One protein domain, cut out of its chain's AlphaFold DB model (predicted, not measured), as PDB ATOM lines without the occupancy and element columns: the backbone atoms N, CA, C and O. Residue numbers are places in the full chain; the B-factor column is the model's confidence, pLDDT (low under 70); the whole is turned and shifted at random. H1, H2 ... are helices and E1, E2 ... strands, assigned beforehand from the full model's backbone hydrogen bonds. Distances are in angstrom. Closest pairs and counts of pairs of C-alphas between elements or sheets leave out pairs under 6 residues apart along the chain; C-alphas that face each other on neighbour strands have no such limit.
ATOM      1  N   ALA A  41     -15.530   7.746  34.031       75.81
ATOM      2  CA  ALA A  41     -16.002   7.706  32.648       75.81
ATOM      3  C   ALA A  41     -15.966   9.083  31.961       75.81
ATOM      4  O   ALA A  41     -16.000   9.142  30.733       75.81
ATOM      5  N   ASP A  42     -15.880  10.171  32.734       80.38
ATOM      6  CA  ASP A  42     -15.842  11.536  32.195       80.38
ATOM      7  C   ASP A  42     -14.431  11.945  31.746       80.38
ATOM      8  O   ASP A  42     -14.253  12.912  31.000       80.38
ATOM      9  N   GLN A  43     -13.409  11.212  32.194       82.00
ATOM     10  CA  GLN A  43     -12.020  11.473  31.840       82.00
ATOM     11  C   GLN A  43     -11.585  10.630  30.639       82.00
ATOM     12  O   GLN A  43     -12.051   9.501  30.468       82.00
ATOM     13  N   PRO A  44     -10.664  11.146  29.799       82.19
ATOM     14  CA  PRO A  44     -10.093  10.352  28.729       82.19
ATOM     15  C   PRO A  44      -9.434   9.118  29.338       82.19
ATOM     16  O   PRO A  44      -8.569   9.200  30.211       82.19
ATOM     17  N   LEU A  45      -9.883   7.973  28.856       80.75
ATOM     18  CA  LEU A  45      -9.480   6.675  29.337       80.75
ATOM     19  C   LEU A  45      -7.962   6.477  29.230       80.75
ATOM     20  O   LEU A  45      -7.385   6.552  28.144       80.75
ATOM     21  N   GLN A  46      -7.321   6.189  30.360       83.62
ATOM     22  CA  GLN A  46      -5.897   5.875  30.417       83.62
ATOM     23  C   GLN A  46      -5.725   4.359  30.513       83.62
ATOM     24  O   GLN A  46      -6.152   3.737  31.482       83.62
ATOM     25  N   PHE A  47      -5.069   3.762  29.517       83.50
ATOM     26  CA  PHE A  47      -4.765   2.323  29.487       83.50
ATOM     27  C   PHE A  47      -3.690   1.914  30.497       83.50
ATOM     28  O   PHE A  47      -3.355   0.742  30.618       83.50
ATOM     29  N   GLU A  48      -3.127   2.876  31.214       88.25
ATOM     30  CA  GLU A  48      -2.107   2.668  32.218       88.25
ATOM     31  C   GLU A  48      -2.483   3.473  33.455       88.25
ATOM     32  O   GLU A  48      -2.544   4.701  33.409       88.25
ATOM     33  N   CYS A  49      -2.735   2.784  34.564       87.19
ATOM     34  CA  CYS A  49      -3.054   3.408  35.836       87.19
ATOM     35  C   CYS A  49      -2.042   2.965  36.891       87.19
ATOM     36  O   CYS A  49      -1.659   1.796  36.953       87.19
ATOM     37  N   ARG A  50      -1.596   3.903  37.728       88.94
ATOM     38  CA  ARG A  50      -0.777   3.582  38.898       88.94
ATOM     39  C   ARG A  50      -1.695   3.347  40.087       88.94
ATOM     40  O   ARG A  50      -2.416   4.257  40.485       88.94
ATOM     41  N   ILE A  51      -1.658   2.144  40.643       88.12
ATOM     42  CA  ILE A  51      -2.413   1.778  41.841       88.12
ATOM     43  C   ILE A  51      -1.482   1.757  43.053       88.12
ATOM     44  O   ILE A  51      -0.335   1.323  42.960       88.12
ATOM     45  N   GLY A  52      -1.971   2.244  44.190       86.50
ATOM     46  CA  GLY A  52      -1.282   2.105  45.469       86.50
ATOM     47  C   GLY A  52      -1.668   0.785  46.128       86.50
ATOM     48  O   GLY A  52      -2.853   0.526  46.336       86.50
ATOM     49  N   PHE A  53      -0.684  -0.042  46.457       84.12
ATOM     50  CA  PHE A  53      -0.874  -1.220  47.293       84.12
ATOM     51  C   PHE A  53      -0.942  -0.813  48.772       84.12
ATOM     52  O   PHE A  53      -0.332   0.186  49.162       84.12
ATOM     53  N   PRO A  54      -1.620  -1.594  49.634       84.06
ATOM     54  CA  PRO A  54      -1.659  -1.325  51.076       84.06
ATOM     55  C   PRO A  54      -0.265  -1.303  51.728       84.06
ATOM     56  O   PRO A  54      -0.089  -0.682  52.770       84.06
ATOM     57  N   ASN A  55       0.734  -1.915  51.087       87.62
ATOM     58  CA  ASN A  55       2.132  -1.901  51.523       87.62
ATOM     59  C   ASN A  55       2.826  -0.538  51.325       87.62
ATOM     60  O   ASN A  55       3.955  -0.362  51.769       87.62
ATOM     61  N   GLY A  56       2.179   0.419  50.649       91.75
ATOM     62  CA  GLY A  56       2.773   1.699  50.254       91.75
ATOM     63  C   GLY A  56       3.477   1.664  48.894       91.75
ATOM     64  O   GLY A  56       3.860   2.716  48.382       91.75
ATOM     65  N   ASP A  57       3.598   0.487  48.278       90.69
ATOM     66  CA  ASP A  57       4.158   0.335  46.938       90.69
ATOM     67  C   ASP A  57       3.192   0.854  45.868       90.69
ATOM     68  O   ASP A  57       1.973   0.711  45.976       90.69
ATOM     69  N   MET A  58       3.736   1.431  44.797       88.56
ATOM     70  CA  MET A  58       2.957   1.845  43.629       88.56
ATOM     71  C   MET A  58       3.173   0.863  42.478       88.56
ATOM     72  O   MET A  58       4.269   0.777  41.927       88.56
ATOM     73  N   GLY A  59       2.115   0.151  42.094       87.00
ATOM     74  CA  GLY A  59       2.095  -0.727  40.927       87.00
ATOM     75  C   GLY A  59       1.569  -0.020  39.691       87.00
ATOM     76  O   GLY A  59       0.674   0.817  39.779       87.00
ATOM     77  N   LYS A  60       2.088  -0.380  38.519       89.69
ATOM     78  CA  LYS A  60       1.523   0.019  37.228       89.69
ATOM     79  C   LYS A  60       0.612  -1.102  36.732       89.69
ATOM     80  O   LYS A  60       1.071  -2.222  36.547       89.69
ATOM     81  N   VAL A  61      -0.658  -0.790  36.494       85.69
ATOM     82  CA  VAL A  61      -1.638  -1.701  35.894       85.69
ATOM     83  C   VAL A  61      -1.932  -1.227  34.482       85.69
ATOM     84  O   VAL A  61      -2.353  -0.088  34.274       85.69
ATOM     85  N   SER A  62      -1.705  -2.105  33.509       84.19
ATOM     86  CA  SER A  62      -2.161  -1.908  32.138       84.19
ATOM     87  C   SER A  62      -3.575  -2.461  31.981       84.19
ATOM     88  O   SER A  62      -3.805  -3.648  32.198       84.19
ATOM     89  N   LEU A  63      -4.512  -1.605  31.592       82.38
ATOM     90  CA  LEU A  63      -5.881  -1.966  31.250       82.38
ATOM     91  C   LEU A  63      -5.932  -2.307  29.759       82.38
ATOM     92  O   LEU A  63      -5.768  -1.433  28.907       82.38
ATOM     93  N   THR A  64      -6.164  -3.576  29.437       80.81
ATOM     94  CA  THR A  64      -6.469  -4.015  28.072       80.81
ATOM     95  C   THR A  64      -7.972  -4.171  27.918       80.81
ATOM     96  O   THR A  64      -8.620  -4.833  28.724       80.81
ATOM     97  N   TYR A  65      -8.530  -3.572  26.869       75.50
ATOM     98  CA  TYR A  65      -9.936  -3.751  26.537       75.50
ATOM     99  C   TYR A  65     -10.126  -5.042  25.766       75.50
ATOM    100  O   TYR A  65      -9.869  -5.095  24.563       75.50
ATOM    101  N   GLU A  66     -10.602  -6.069  26.454       76.75
ATOM    102  CA  GLU A  66     -11.140  -7.251  25.801       76.75
ATOM    103  C   GLU A  66     -12.648  -7.045  25.634       76.75
ATOM    104  O   GLU A  66     -13.386  -6.984  26.612       76.75
ATOM    105  N   GLY A  67     -13.097  -6.827  24.394       69.50
ATOM    106  CA  GLY A  67     -14.512  -6.594  24.093       69.50
ATOM    107  C   GLY A  67     -15.027  -5.234  24.573       69.50
ATOM    108  O   GLY A  67     -15.873  -5.159  25.460       69.50
ATOM    109  N   LEU A  68     -14.544  -4.138  23.970       70.00
ATOM    110  CA  LEU A  68     -15.129  -2.809  24.171       70.00
ATOM    111  C   LEU A  68     -16.569  -2.799  23.626       70.00
ATOM    112  O   LEU A  68     -16.803  -2.480  22.460       70.00
ATOM    113  N   HIS A  69     -17.528  -3.174  24.466       70.25
ATOM    114  CA  HIS A  69     -18.940  -3.076  24.136       70.25
ATOM    115  C   HIS A  69     -19.321  -1.606  23.997       70.25
ATOM    116  O   HIS A  69     -18.842  -0.730  24.730       70.25
ATOM    117  N   ARG A  70     -20.156  -1.308  23.001       78.88
ATOM    118  CA  ARG A  70     -20.602   0.066  22.777       78.88
ATOM    119  C   ARG A  70     -21.462   0.488  23.962       78.88
ATOM    120  O   ARG A  70     -22.319  -0.264  24.408       78.88
ATOM    121  N   PHE A  71     -21.258   1.715  24.443       80.75
ATOM    122  CA  PHE A  71     -22.124   2.302  25.462       80.75
ATOM    123  C   PHE A  71     -23.580   2.229  24.999       80.75
ATOM    124  O   PHE A  71     -23.942   2.829  23.979       80.75
ATOM    125  N   PHE A  72     -24.419   1.495  25.731       83.81
ATOM    126  CA  PHE A  72     -25.808   1.364  25.339       83.81
ATOM    127  C   PHE A  72     -26.599   2.594  25.777       83.81
ATOM    128  O   PHE A  72     -26.923   2.768  26.951       83.81
ATOM    129  N   PHE A  73     -26.971   3.434  24.812       81.88
ATOM    130  CA  PHE A  73     -27.639   4.713  25.070       81.88
ATOM    131  C   PHE A  73     -28.979   4.597  25.797       81.88
ATOM    132  O   PHE A  73     -29.384   5.530  26.486       81.88
ATOM    133  N   THR A  74     -29.676   3.467  25.666       85.94
ATOM    134  CA  THR A  74     -31.010   3.340  26.258       85.94
ATOM    135  C   THR A  74     -30.960   3.127  27.765       85.94
ATOM    136  O   THR A  74     -31.754   3.726  28.482       85.94
ATOM    137  N   CYS A  75     -30.062   2.264  28.249       84.56
ATOM    138  CA  CYS A  75     -29.962   1.964  29.679       84.56
ATOM    139  C   CYS A  75     -28.711   2.558  30.339       84.56
ATOM    140  O   CYS A  75     -28.548   2.422  31.547       84.56
ATOM    141  N   LYS A  76     -27.835   3.205  29.558       85.25
ATOM    142  CA  LYS A  76     -26.598   3.856  30.003       85.25
ATOM    143  C   LYS A  76     -25.594   2.909  30.671       85.25
ATOM    144  O   LYS A  76     -24.897   3.305  31.599       85.25
ATOM    145  N   LEU A  77     -25.519   1.659  30.207       80.38
ATOM    146  CA  LEU A  77     -24.553   0.668  30.691       80.38
ATOM    147  C   LEU A  77     -23.600   0.254  29.564       80.38
ATOM    148  O   LEU A  77     -23.980   0.221  28.397       80.38
ATOM    149  N   ILE A  78     -22.360  -0.073  29.936       81.94
ATOM    150  CA  ILE A  78     -21.310  -0.576  29.028       81.94
ATOM    151  C   ILE A  78     -21.275  -2.120  29.048       81.94
ATOM    152  O   ILE A  78     -20.528  -2.745  28.312       81.94
ATOM    153  N   SER A  79     -22.084  -2.767  29.893       78.56
ATOM    154  CA  SER A  79     -22.026  -4.221  30.097       78.56
ATOM    155  C   SER A  79     -22.553  -5.053  28.928       78.56
ATOM    156  O   SER A  79     -22.370  -6.265  28.921       78.56
ATOM    157  N   HIS A  80     -23.252  -4.441  27.977       85.50
ATOM    158  CA  HIS A  80     -23.882  -5.132  26.862       85.50
ATOM    159  C   HIS A  80     -24.115  -4.173  25.697       85.50
ATOM    160  O   HIS A  80     -24.237  -2.963  25.884       85.50
ATOM    161  N   ASP A  81     -24.266  -4.745  24.508       85.50
ATOM    162  CA  ASP A  81     -24.666  -4.004  23.319       85.50
ATOM    163  C   ASP A  81     -26.188  -3.868  23.218       85.50
ATOM    164  O   ASP A  81     -26.962  -4.548  23.897       85.50
ATOM    165  N   GLU A  82     -26.637  -3.017  22.299       83.69
ATOM    166  CA  GLU A  82     -28.055  -2.683  22.121       83.69
ATOM    167  C   GLU A  82     -28.948  -3.901  21.889       83.69
ATOM    168  O   GLU A  82     -30.098  -3.929  22.325       83.69
ATOM    169  N   ASN A  83     -28.385  -4.920  21.239       85.69
ATOM    170  CA  ASN A  83     -29.059  -6.162  20.885       85.69
ATOM    171  C   ASN A  83     -29.220  -7.115  22.082       85.69
ATOM    172  O   ASN A  83     -30.076  -7.997  22.056       85.69
ATOM    173  N   THR A  84     -28.439  -6.907  23.143       88.06
ATOM    174  CA  THR A  84     -28.278  -7.838  24.269       88.06
ATOM    175  C   THR A  84     -28.701  -7.206  25.595       88.06
ATOM    176  O   THR A  84     -28.388  -7.727  26.661       88.06
ATOM    177  N   CYS A  85     -29.417  -6.078  25.560       88.56
ATOM    178  CA  CYS A  85     -29.846  -5.411  26.783       88.56
ATOM    179  C   CYS A  85     -30.797  -6.279  27.617       88.56
ATOM    180  O   CYS A  85     -31.897  -6.573  27.136       88.56
ATOM    181  N   PRO A  86     -30.424  -6.640  28.866       90.44
ATOM    182  CA  PRO A  86     -31.270  -7.433  29.754       90.44
ATOM    183  C   PRO A  86     -32.416  -6.615  30.363       90.44
ATOM    184  O   PRO A  86     -33.391  -7.185  30.836       90.44
ATOM    185  N   LEU A  87     -32.312  -5.280  30.351       89.88
ATOM    186  CA  LEU A  87     -33.327  -4.370  30.892       89.88
ATOM    187  C   LEU A  87     -34.448  -4.052  29.892       89.88
ATOM    188  O   LEU A  87     -35.394  -3.363  30.256       89.88
ATOM    189  N   LEU A  88     -34.339  -4.504  28.640       90.19
ATOM    190  CA  LEU A  88     -35.356  -4.287  27.614       90.19
ATOM    191  C   LEU A  88     -35.918  -5.618  27.145       90.19
ATOM    192  O   LEU A  88     -35.162  -6.539  26.815       90.19
ATOM    193  N   SER A  89     -37.243  -5.682  27.036       93.44
ATOM    194  CA  SER A  89     -37.880  -6.788  26.335       93.44
ATOM    195  C   SER A  89     -37.453  -6.797  24.856       93.44
ATOM    196  O   SER A  89     -37.131  -5.743  24.292       93.44
ATOM    197  N   PRO A  90     -37.451  -7.963  24.184       92.00
ATOM    198  CA  PRO A  90     -37.094  -8.047  22.767       92.00
ATOM    199  C   PRO A  90     -37.935  -7.116  21.876       92.00
ATOM    200  O   PRO A  90     -37.393  -6.470  20.984       92.00
ATOM    201  N   ALA A  91     -39.230  -6.970  22.176       92.81
ATOM    202  CA  ALA A  91     -40.136  -6.097  21.431       92.81
ATOM    203  C   ALA A  91     -39.794  -4.603  21.599       92.81
ATOM    204  O   ALA A  91     -39.731  -3.855  20.624       92.81
ATOM    205  N   GLU A  92     -39.514  -4.152  22.826       92.44
ATOM    206  CA  GLU A  92     -39.106  -2.760  23.083       92.44
ATOM    207  C   GLU A  92     -37.744  -2.439  22.471       92.44
ATOM    208  O   GLU A  92     -37.495  -1.311  22.034       92.44
ATOM    209  N   ARG A  93     -36.854  -3.435  22.435       89.94
ATOM    210  CA  ARG A  93     -35.537  -3.317  21.820       89.94
ATOM    211  C   ARG A  93     -35.660  -3.016  20.328       89.94
ATOM    212  O   ARG A  93     -35.064  -2.046  19.866       89.94
ATOM    213  N   GLU A  94     -36.481  -3.773  19.603       91.56
ATOM    214  CA  GLU A  94     -36.740  -3.537  18.177       91.56
ATOM    215  C   GLU A  94     -37.381  -2.169  17.922       91.56
ATOM    216  O   GLU A  94     -36.951  -1.448  17.019       91.56
ATOM    217  N   LEU A  95     -38.346  -1.757  18.753       92.50
ATOM    218  CA  LEU A  95     -38.968  -0.435  18.640       92.50
ATOM    219  C   LEU A  95     -37.951   0.699  18.812       92.50
ATOM    220  O   LEU A  95     -37.946   1.641  18.021       92.50
ATOM    221  N   LYS A  96     -37.046   0.607  19.793       89.44
ATOM    222  CA  LYS A  96     -36.008   1.630  20.013       89.44
ATOM    223  C   LYS A  96     -34.913   1.624  18.955       89.44
ATOM    224  O   LYS A  96     -34.343   2.680  18.671       89.44
ATOM    225  N   ILE A  97     -34.601   0.463  18.380       89.56
ATOM    226  CA  ILE A  97     -33.717   0.367  17.213       89.56
ATOM    227  C   ILE A  97     -34.375   1.083  16.030       89.56
ATOM    228  O   ILE A  97     -33.756   1.953  15.417       89.56
ATOM    229  N   LYS A  98     -35.655   0.797  15.767       91.06
ATOM    230  CA  LYS A  98     -36.418   1.416  14.679       91.06
ATOM    231  C   LYS A  98     -36.555   2.929  14.856       91.06
ATOM    232  O   LYS A  98     -36.284   3.670  13.919       91.06
ATOM    233  N   GLN A  99     -36.871   3.392  16.066       90.50
ATOM    234  CA  GLN A  99     -36.986   4.817  16.379       90.50
ATOM    235  C   GLN A  99     -35.660   5.562  16.168       90.50
ATOM    236  O   GLN A  99     -35.653   6.689  15.684       90.50
ATOM    237  N   ARG A 100     -34.514   4.952  16.497       86.44
ATOM    238  CA  ARG A 100     -33.208   5.573  16.225       86.44
ATOM    239  C   ARG A 100     -32.835   5.561  14.752       86.44
ATOM    240  O   ARG A 100     -32.267   6.547  14.293       86.44
ATOM    241  N   ALA A 101     -33.175   4.502  14.020       87.00
ATOM    242  CA  ALA A 101     -33.002   4.477  12.571       87.00
ATOM    243  C   ALA A 101     -33.831   5.584  11.892       87.00
ATOM    244  O   ALA A 101     -33.320   6.290  11.026       87.00
ATOM    245  N   GLU A 102     -35.071   5.793  12.337       90.94
ATOM    246  CA  GLU A 102     -35.943   6.872  11.863       90.94
ATOM    247  C   GLU A 102     -35.403   8.259  12.239       90.94
ATOM    248  O   GLU A 102     -35.251   9.117  11.370       90.94
ATOM    249  N   ASN A 103     -35.002   8.452  13.500       87.44
ATOM    250  CA  ASN A 103     -34.403   9.706  13.951       87.44
ATOM    251  C   ASN A 103     -33.132  10.048  13.163       87.44
ATOM    252  O   ASN A 103     -32.931  11.210  12.816       87.44
ATOM    253  N   HIS A 104     -32.287   9.063  12.847       84.38
ATOM    254  CA  HIS A 104     -31.087   9.280  12.035       84.38
ATOM    255  C   HIS A 104     -31.441   9.769  10.624       84.38
ATOM    256  O   HIS A 104     -30.843  10.732  10.152       84.38
ATOM    257  N   LEU A 105     -32.457   9.176   9.986       83.69
ATOM    258  CA  LEU A 105     -32.948   9.613   8.674       83.69
ATOM    259  C   LEU A 105     -33.501  11.047   8.712       83.69
ATOM    260  O   LEU A 105     -33.230  11.835   7.807       83.69
ATOM    261  N   THR A 106     -34.242  11.418   9.761       83.69
ATOM    262  CA  THR A 106     -34.755  12.793   9.915       83.69
ATOM    263  C   THR A 106     -33.667  13.811  10.257       83.69
ATOM    264  O   THR A 106     -33.723  14.953   9.798       83.69
ATOM    265  N   ASN A 107     -32.658  13.418  11.039       77.12
ATOM    266  CA  ASN A 107     -31.562  14.302  11.431       77.12
ATOM    267  C   ASN A 107     -30.618  14.555  10.248       77.12
ATOM    268  O   ASN A 107     -30.176  15.679  10.053       77.12
ATOM    269  N   ASP A 108     -30.398  13.562   9.380       71.69
ATOM    270  CA  ASP A 108     -29.660  13.764   8.127       71.69
ATOM    271  C   ASP A 108     -30.381  14.720   7.158       71.69
ATOM    272  O   ASP A 108     -29.719  15.452   6.427       71.69
ATOM    273  N   GLN A 109     -31.720  14.771   7.170       67.81
ATOM    274  CA  GLN A 109     -32.482  15.741   6.366       67.81
ATOM    275  C   GLN A 109     -32.485  17.157   6.953       67.81
ATOM    276  O   GLN A 109     -32.580  18.133   6.210       67.81
TER     277      GLN A 109
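Overview. This is residues 41 to 109 of the 341 residues of the protein "zf-CCHC_4 domain-containing protein" of Brassica cretica (UniProt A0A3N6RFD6). You meet a stretched-out shape: a thin two-stranded hairpin of E1 and E2 at one end, the single helix H1 set crosswise at the other, and a looping stretch with no named element, residues 63 to 89, joining them. Residues 98 to 109 of H1 stick out free of the rest. The printed part has 69 residues, with two named strands and one named helix in the order E1, E2, H1; the sheet, order E1 - E2, is antiparallel, and the class is mixed, helices and strands, with under half of the residues in named elements. The whole is extended, with a radius of gyration of the C-alphas of 18.5 A, and elongated, spanning 55 by 29 by 18 A.

Along the chain. Start at Ala 41 and go on to C-alpha 48 at (-2.107, 2.668, 32.218), where E1, residues 48 to 52, begins; it is 13.3 A long. E2, residues 58 to 62, comes back over 13.1 A. Find H1, residues 90 to 109, from C-alpha 90 at (-37.094, -8.047, 22.767) to C-alpha 109 at (-32.482, 15.741, 6.366), 29.3 A.

Arrangement. Look first at the hairpin of E1 and E2, antiparallel neighbours with 150 degrees between their directions. C-alphas 50 and 60 face each other at 4.6 A. N 51 and O 59, at 2.8 A, and N 49 and O 61, at 2.9 A, are within hydrogen-bond range. E1 and H1 are apart. In H1 every O i to N i+4 pair is within hydrogen-bond range.

Size, cuts and confidence. The C-alphas of Asn 55 and Gln 109, the two farthest apart, are 59.6 A from each other. The printed part has no cut. The link from E1 to E2 is tight, with 5 residues, and the link from E2 to H1 is long, with 27. The mean pLDDT of the printed part is 84.6; residues 67 and 109 are under 70.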